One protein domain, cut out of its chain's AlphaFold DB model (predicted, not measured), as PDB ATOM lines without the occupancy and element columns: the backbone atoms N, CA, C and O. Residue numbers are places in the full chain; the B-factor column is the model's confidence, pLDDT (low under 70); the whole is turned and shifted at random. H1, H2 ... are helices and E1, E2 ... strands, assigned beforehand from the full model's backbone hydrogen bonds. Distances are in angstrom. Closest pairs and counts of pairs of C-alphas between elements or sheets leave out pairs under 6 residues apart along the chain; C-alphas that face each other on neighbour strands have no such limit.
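AT A GLANCE: This is residues 2 to 56 of the 153 residues of the protein "Ribosomal RNA large subunit methyltransferase A" of Weissella viridescens (UniProt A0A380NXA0). Little of this small domain is regular: one helix, H1, lies along one face of a small three-stranded sheet, and the tail of residues 2 to 7 lengthens one end. The printed 55 residues run H1, E1, E2, E3, with 21 in named elements, class mixed; the antiparallel sheet has the order E1, E2, E3. It is only just compact, close to loose, with a radius of gyration of the C-alphas of 11.9 A and spans of 41 by 18 by 15 A.

HOW THE PARTS SIT: Start at H1, residues 8 to 19, where every O i to N i+4 pair is within hydrogen-bond range. It is on the sheet of E1, residues 35 to 37, E2, residues 40 to 42, and E3, residues 48 to 50, making two layers, a helix on one face of a sheet. Its closest C-alphas to E1 are Arg 18 and Val 36, 6.0 A. The strands form a meander, each the antiparallel neighbour of the one before: look at N 37 and O 40, 2.9 A, in hairpin E1 and E2, and N 41 and O 49, 2.8 A, in hairpin E2 and E3.

IN THESE COORDINATES: Find C-alpha 8 at (61.274, 83.482, 36.223); H1 runs 16.4 A from there. E1 and E2 each span 6.4 A; E3, 6.8 A, ends at C-alpha 50, (58.353, 78.380, 50.396).

THE WHOLE: The C-alphas farthest apart, of Leu 2 and Arg 30, are 42.2 A apart. The printed part has no cut; H1 to E1 is a long link. Residues 2 to 7 have pLDDT under 70.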
ATOM      1  N   LEU A   2      72.271  97.189  36.805       34.88
ATOM      2  CA  LEU A   2      72.224  95.738  36.969       34.88
ATOM      3  C   LEU A   2      70.764  95.294  36.854       34.88
ATOM      4  O   LEU A   2      69.962  95.598  37.731       34.88
ATOM      5  N   GLY A   3      70.418  94.636  35.747       37.69
ATOM      6  CA  GLY A   3      69.130  93.977  35.594       37.69
ATOM      7  C   GLY A   3      69.063  92.815  36.572       37.69
ATOM      8  O   GLY A   3      69.733  91.799  36.385       37.69
ATOM      9  N   THR A   4      68.292  92.981  37.640       37.22
ATOM     10  CA  THR A   4      67.905  91.891  38.527       37.22
ATOM     11  C   THR A   4      67.209  90.847  37.659       37.22
ATOM     12  O   THR A   4      66.119  91.101  37.152       37.22
ATOM     13  N   LYS A   5      67.846  89.693  37.427       42.19
ATOM     14  CA  LYS A   5      67.146  88.510  36.922       42.19
ATOM     15  C   LYS A   5      66.111  88.138  37.979       42.19
ATOM     16  O   LYS A   5      66.427  87.423  38.928       42.19
ATOM     17  N   VAL A   6      64.909  88.685  37.838       46.66
ATOM     18  CA  VAL A   6      63.685  88.097  38.379       46.66
ATOM     19  C   VAL A   6      63.747  86.622  37.985       46.66
ATOM     20  O   VAL A   6      63.978  86.298  36.817       46.66
ATOM     21  N   ASN A   7      63.770  85.736  38.976       58.69
ATOM     22  CA  ASN A   7      64.053  84.327  38.750       58.69
ATOM     23  C   ASN A   7      62.784  83.661  38.225       58.69
ATOM     24  O   ASN A   7      62.093  83.006  38.988       58.69
ATOM     25  N   GLU A   8      62.508  83.836  36.936       81.44
ATOM     26  CA  GLU A   8      61.274  83.482  36.223       81.44
ATOM     27  C   GLU A   8      60.538  82.232  36.747       81.44
ATOM     28  O   GLU A   8      59.323  82.258  36.912       81.44
ATOM     29  N   LYS A   9      61.261  81.164  37.105       86.88
ATOM     30  CA  LYS A   9      60.673  79.925  37.634       86.88
ATOM     31  C   LYS A   9      60.046  80.046  39.020       86.88
ATOM     32  O   LYS A   9      59.002  79.447  39.254       86.88
ATOM     33  N   ILE A  10      60.658  80.785  39.954       91.88
ATOM     34  CA  ILE A  10      60.048  80.989  41.281       91.88
ATOM     35  C   ILE A  10      58.743  81.763  41.139       91.88
ATOM     36  O   ILE A  10      57.767  81.429  41.802       91.88
ATOM     37  N   ASP A  11      58.706  82.742  40.235       91.56
ATOM     38  CA  ASP A  11      57.523  83.549  39.961       91.56
ATOM     39  C   ASP A  11      56.435  82.730  39.266       91.56
ATOM     40  O   ASP A  11      55.283  82.796  39.685       91.56
ATOM     41  N   GLN A  12      56.793  81.895  38.284       90.12
ATOM     42  CA  GLN A  12      55.878  80.937  37.650       90.12
ATOM     43  C   GLN A  12      55.282  79.966  38.676       90.12
ATOM     44  O   GLN A  12      54.064  79.839  38.773       90.12
ATOM     45  N   GLY A  13      56.127  79.340  39.501       91.81
ATOM     46  CA  GLY A  13      55.663  78.443  40.556       91.81
ATOM     47  C   GLY A  13      54.786  79.157  41.585       91.81
ATOM     48  O   GLY A  13      53.763  78.629  42.004       91.81
ATOM     49  N   THR A  14      55.138  80.395  41.939       93.25
ATOM     50  CA  THR A  14      54.351  81.249  42.841       93.25
ATOM     51  C   THR A  14      52.992  81.609  42.244       93.25
ATOM     52  O   THR A  14      51.986  81.610  42.952       93.25
ATOM     53  N   ALA A  15      52.947  81.935  40.953       92.75
ATOM     54  CA  ALA A  15      51.706  82.225  40.251       92.75
ATOM     55  C   ALA A  15      50.799  80.990  40.242       92.75
ATOM     56  O   ALA A  15      49.642  81.103  40.641       92.75
ATOM     57  N   PHE A  16      51.354  79.816  39.926       93.06
ATOM     58  CA  PHE A  16      50.616  78.556  39.940       93.06
ATOM     59  C   PHE A  16      50.022  78.252  41.321       93.06
ATOM     60  O   PHE A  16      48.820  78.025  41.440       93.06
ATOM     61  N   VAL A  17      50.826  78.276  42.394       93.12
ATOM     62  CA  VAL A  17      50.310  77.984  43.750       93.12
ATOM     63  C   VAL A  17      49.276  79.011  44.199       93.12
ATOM     64  O   VAL A  17      48.369  78.669  44.946       93.12
ATOM     65  N   ARG A  18      49.393  80.270  43.757       93.06
ATOM     66  CA  ARG A  18      48.428  81.322  44.089       93.06
ATOM     67  C   ARG A  18      47.099  81.097  43.373       93.06
ATOM     68  O   ARG A  18      46.056  81.233  44.002       93.06
ATOM     69  N   GLU A  19      47.139  80.749  42.092       92.94
ATOM     70  CA  GLU A  19      45.950  80.439  41.292       92.94
ATOM     71  C   GLU A  19      45.249  79.164  41.783       92.94
ATOM     72  O   GLU A  19      44.020  79.093  41.843       92.94
ATOM     73  N   HIS A  20      46.032  78.184  42.230       92.25
ATOM     74  CA  HIS A  20      45.545  76.863  42.611       92.25
ATOM     75  C   HIS A  20      45.670  76.563  44.108       92.25
ATOM     76  O   HIS A  20      45.740  75.398  44.485       92.25
ATOM     77  N   ALA A  21      45.661  77.576  44.983       88.62
ATOM     78  CA  ALA A  21      45.919  77.416  46.425       88.62
ATOM     79  C   ALA A  21      45.026  76.359  47.106       88.62
ATOM     80  O   ALA A  21      45.468  75.648  48.003       88.62
ATOM     81  N   HIS A  22      43.790  76.206  46.623       88.31
ATOM     82  CA  HIS A  22      42.821  75.212  47.091       88.31
ATOM     83  C   HIS A  22      43.251  73.749  46.866       88.31
ATOM     84  O   HIS A  22      42.704  72.857  47.507       88.31
ATOM     85  N   LEU A  23      44.221  73.492  45.978       90.81
ATOM     86  CA  LEU A  23      44.796  72.163  45.737       90.81
ATOM     87  C   LEU A  23      45.884  71.791  46.756       90.81
ATOM     88  O   LEU A  23      46.370  70.660  46.748       90.81
ATOM     89  N   PHE A  24      46.283  72.722  47.628       90.56
ATOM     90  CA  PHE A  24      47.384  72.540  48.568       90.56
ATOM     91  C   PHE A  24      46.890  72.518  50.008       90.56
ATOM     92  O   PHE A  24      46.110  73.364  50.448       90.56
ATOM     93  N   GLN A  25      47.445  71.589  50.780       91.69
ATOM     94  CA  GLN A  25      47.151  71.425  52.195       91.69
ATOM     95  C   GLN A  25      48.436  71.528  53.017       91.69
ATOM     96  O   GLN A  25      49.477  70.991  52.638       91.69
ATOM     97  N   CYS A  26      48.357  72.196  54.168       92.19
ATOM     98  CA  CYS A  26      49.464  72.261  55.110       92.19
ATOM     99  C   CYS A  26      49.773  70.861  55.670       92.19
ATOM    100  O   CYS A  26      48.890  70.251  56.279       92.19
ATOM    101  N   PRO A  27      51.016  70.354  55.565       88.62
ATOM    102  CA  PRO A  27      51.360  69.022  56.069       88.62
ATOM    103  C   PRO A  27      51.295  68.941  57.603       88.62
ATOM    104  O   PRO A  27      51.103  67.862  58.157       88.62
ATOM    105  N   THR A  28      51.437  70.080  58.292       91.56
ATOM    106  CA  THR A  28      51.499  70.152  59.757       91.56
ATOM    107  C   THR A  28      50.115  70.102  60.395       91.56
ATOM    108  O   THR A  28      49.879  69.293  61.287       91.56
ATOM    109  N   CYS A  29      49.193  70.965  59.957       94.62
ATOM    110  CA  CYS A  29      47.864  71.086  60.569       94.62
ATOM    111  C   CYS A  29      46.718  70.596  59.683       94.62
ATOM    112  O   CYS A  29      45.584  70.579  60.143       94.62
ATOM    113  N   ARG A  30      46.995  70.197  58.434       92.94
ATOM    114  CA  ARG A  30      46.003  69.727  57.450       92.94
ATOM    115  C   ARG A  30      44.932  70.750  57.062       92.94
ATOM    116  O   ARG A  30      43.963  70.404  56.395       92.94
ATOM    117  N   GLU A  31      45.133  72.015  57.406       94.81
ATOM    118  CA  GLU A  31      44.306  73.106  56.890       94.81
ATOM    119  C   GLU A  31      44.768  73.489  55.476       94.81
ATOM    120  O   GLU A  31      45.972  73.404  55.192       94.81
ATOM    121  N   PRO A  32      43.855  73.909  54.583       93.56
ATOM    122  CA  PRO A  32      44.239  74.481  53.300       93.56
ATOM    123  C   PRO A  32      45.087  75.740  53.514       93.56
ATOM    124  O   PRO A  32      44.947  76.449  54.516       93.56
ATOM    125  N   TYR A  33      45.984  76.028  52.574       93.19
ATOM    126  CA  TYR A  33      46.706  77.299  52.598       93.19
ATOM    127  C   TYR A  33      45.736  78.449  52.291       93.19
ATOM    128  O   TYR A  33      44.980  78.383  51.326       93.19
ATOM    129  N   GLU A  34      45.744  79.498  53.118       92.81
ATOM    130  CA  GLU A  34      44.787  80.608  52.997       92.81
ATOM    131  C   GLU A  34      45.322  81.770  52.157       92.81
ATOM    132  O   GLU A  34      44.546  82.503  51.547       92.81
ATOM    133  N   ARG A  35      46.647  81.957  52.118       93.62
ATOM    134  CA  ARG A  35      47.275  83.066  51.392       93.62
ATOM    135  C   ARG A  35      48.680  82.728  50.912       93.62
ATOM    136  O   ARG A  35      49.360  81.879  51.485       93.62
ATOM    137  N   VAL A  36      49.108  83.438  49.869       94.38
ATOM    138  CA  VAL A  36      50.462  83.364  49.302       94.38
ATOM    139  C   VAL A  36      51.093  84.754  49.334       94.38
ATOM    140  O   VAL A  36      50.715  85.625  48.546       94.38
ATOM    141  N   GLU A  37      52.060  84.957  50.225       94.75
ATOM    142  CA  GLU A  37      52.802  86.212  50.386       94.75
ATOM    143  C   GLU A  37      54.208  86.065  49.802       94.75
ATOM    144  O   GLU A  37      54.933  85.139  50.154       94.75
ATOM    145  N   ALA A  38      54.603  86.967  48.897       93.12
ATOM    146  CA  ALA A  38      55.823  86.823  48.097       93.12
ATOM    147  C   ALA A  38      55.895  85.436  47.426       93.12
ATOM    148  O   ALA A  38      55.149  85.210  46.477       93.12
ATOM    149  N   HIS A  39      56.731  84.528  47.936       94.56
ATOM    150  CA  HIS A  39      56.919  83.155  47.447       94.56
ATOM    151  C   HIS A  39      56.549  82.098  48.500       94.56
ATOM    152  O   HIS A  39      57.003  80.964  48.415       94.56
ATOM    153  N   THR A  40      55.748  82.460  49.502       94.56
ATOM    154  CA  THR A  40      55.466  81.628  50.677       94.56
ATOM    155  C   THR A  40      53.968  81.381  50.806       94.56
ATOM    156  O   THR A  40      53.185  82.329  50.869       94.56
ATOM    157  N   LEU A  41      53.555  80.114  50.874       94.56
ATOM    158  CA  LEU A  41      52.182  79.740  51.213       94.56
ATOM    159  C   LEU A  41      52.038  79.727  52.740       94.56
ATOM    160  O   LEU A  41      52.888  79.166  53.432       94.56
ATOM    161  N   ILE A  42      50.957  80.312  53.264       95.31
ATOM    162  CA  ILE A  42      50.692  80.444  54.704       95.31
ATOM    163  C   ILE A  42      49.299  79.894  55.024       95.31
ATOM    164  O   ILE A  42      48.316  80.252  54.373       95.31
ATOM    165  N   CYS A  43      49.212  78.981  55.993       95.94
ATOM    166  CA  CYS A  43      47.936  78.426  56.465       95.94
ATOM    167  C   CYS A  43      47.337  79.269  57.616       95.94
ATOM    168  O   CYS A  43      48.067  80.065  58.217       95.94
ATOM    169  N   PRO A  44      46.061  79.059  58.001       96.56
ATOM    170  CA  PRO A  44      45.405  79.813  59.082       96.56
ATOM    171  C   PRO A  44      46.116  79.727  60.440       96.56
ATOM    172  O   PRO A  44      46.036  80.638  61.259       96.56
ATOM    173  N   ASN A  45      46.858  78.640  60.670       96.81
ATOM    174  CA  ASN A  45      47.639  78.424  61.891       96.81
ATOM    175  C   ASN A  45      49.059  79.025  61.827       96.81
ATOM    176  O   ASN A  45      49.855  78.814  62.736       96.81
ATOM    177  N   GLY A  46      49.405  79.738  60.750       95.81
ATOM    178  CA  GLY A  46      50.695  80.412  60.590       95.81
ATOM    179  C   GLY A  46      51.854  79.529  60.113       95.81
ATOM    180  O   GLY A  46      52.966  80.030  59.985       95.81
ATOM    181  N   HIS A  47      51.631  78.242  59.817       95.00
ATOM    182  CA  HIS A  47      52.658  77.412  59.174       95.00
ATOM    183  C   HIS A  47      52.903  77.862  57.738       95.00
ATOM    184  O   HIS A  47      51.952  78.171  57.011       95.00
ATOM    185  N   THR A  48      54.168  77.821  57.332       93.69
ATOM    186  CA  THR A  48      54.626  78.314  56.040       93.69
ATOM    187  C   THR A  48      55.324  77.233  55.223       93.69
ATOM    188  O   THR A  48      55.891  76.287  55.771       93.69
ATOM    189  N   ILE A  49      55.283  77.377  53.901       92.12
ATOM    190  CA  ILE A  49      56.127  76.630  52.964       92.12
ATOM    191  C   ILE A  49      56.534  77.557  51.818       92.12
ATOM    192  O   ILE A  49      55.703  78.299  51.292       92.12
ATOM    193  N   ASP A  50      57.808  77.516  51.440       92.88
ATOM    194  CA  ASP A  50      58.353  78.380  50.396       92.88
ATOM    195  C   ASP A  50      58.383  77.674  49.039       92.88
ATOM    196  O   ASP A  50      58.854  76.539  48.909       92.88
ATOM    197  N   VAL A  51      57.961  78.393  48.000       93.00
ATOM    198  CA  VAL A  51      58.305  78.087  46.612       93.00
ATOM    199  C   VAL A  51      59.793  78.357  46.445       93.00
ATOM    200  O   VAL A  51      60.281  79.465  46.661       93.00
ATOM    201  N   ASN A  52      60.550  77.334  46.064       91.12
ATOM    202  CA  ASN A  52      61.989  77.480  45.899       91.12
ATOM    203  C   ASN A  52      62.356  78.079  44.528       91.12
ATOM    204  O   ASN A  52      61.538  78.241  43.626       91.12
ATOM    205  N   LYS A  53      63.651  78.351  44.334       90.88
ATOM    206  CA  LYS A  53      64.200  78.980  43.120       90.88
ATOM    207  C   LYS A  53      63.934  78.226  41.808       90.88
ATOM    208  O   LYS A  53      64.159  78.808  40.749       90.88
ATOM    209  N   LYS A  54      63.542  76.952  41.855       89.88
ATOM    210  CA  LYS A  54      63.184  76.131  40.691       89.88
ATOM    211  C   LYS A  54      61.684  76.151  40.389       89.88
ATOM    212  O   LYS A  54      61.300  75.562  39.389       89.88
ATOM    213  N   GLY A  55      60.882  76.858  41.189       89.88
ATOM    214  CA  GLY A  55      59.439  76.946  40.993       89.88
ATOM    215  C   GLY A  55      58.716  75.696  41.469       89.88
ATOM    216  O   GLY A  55      57.920  75.144  40.728       89.88
ATOM    217  N   SER A  56      59.026  75.218  42.671       91.19
ATOM    218  CA  SER A  56      58.442  74.002  43.252       91.19
ATOM    219  C   SER A  56      58.405  74.075  44.781       91.19
ATOM    220  O   SER A  56      59.043  74.946  45.381       91.19
TER     221      SER A  56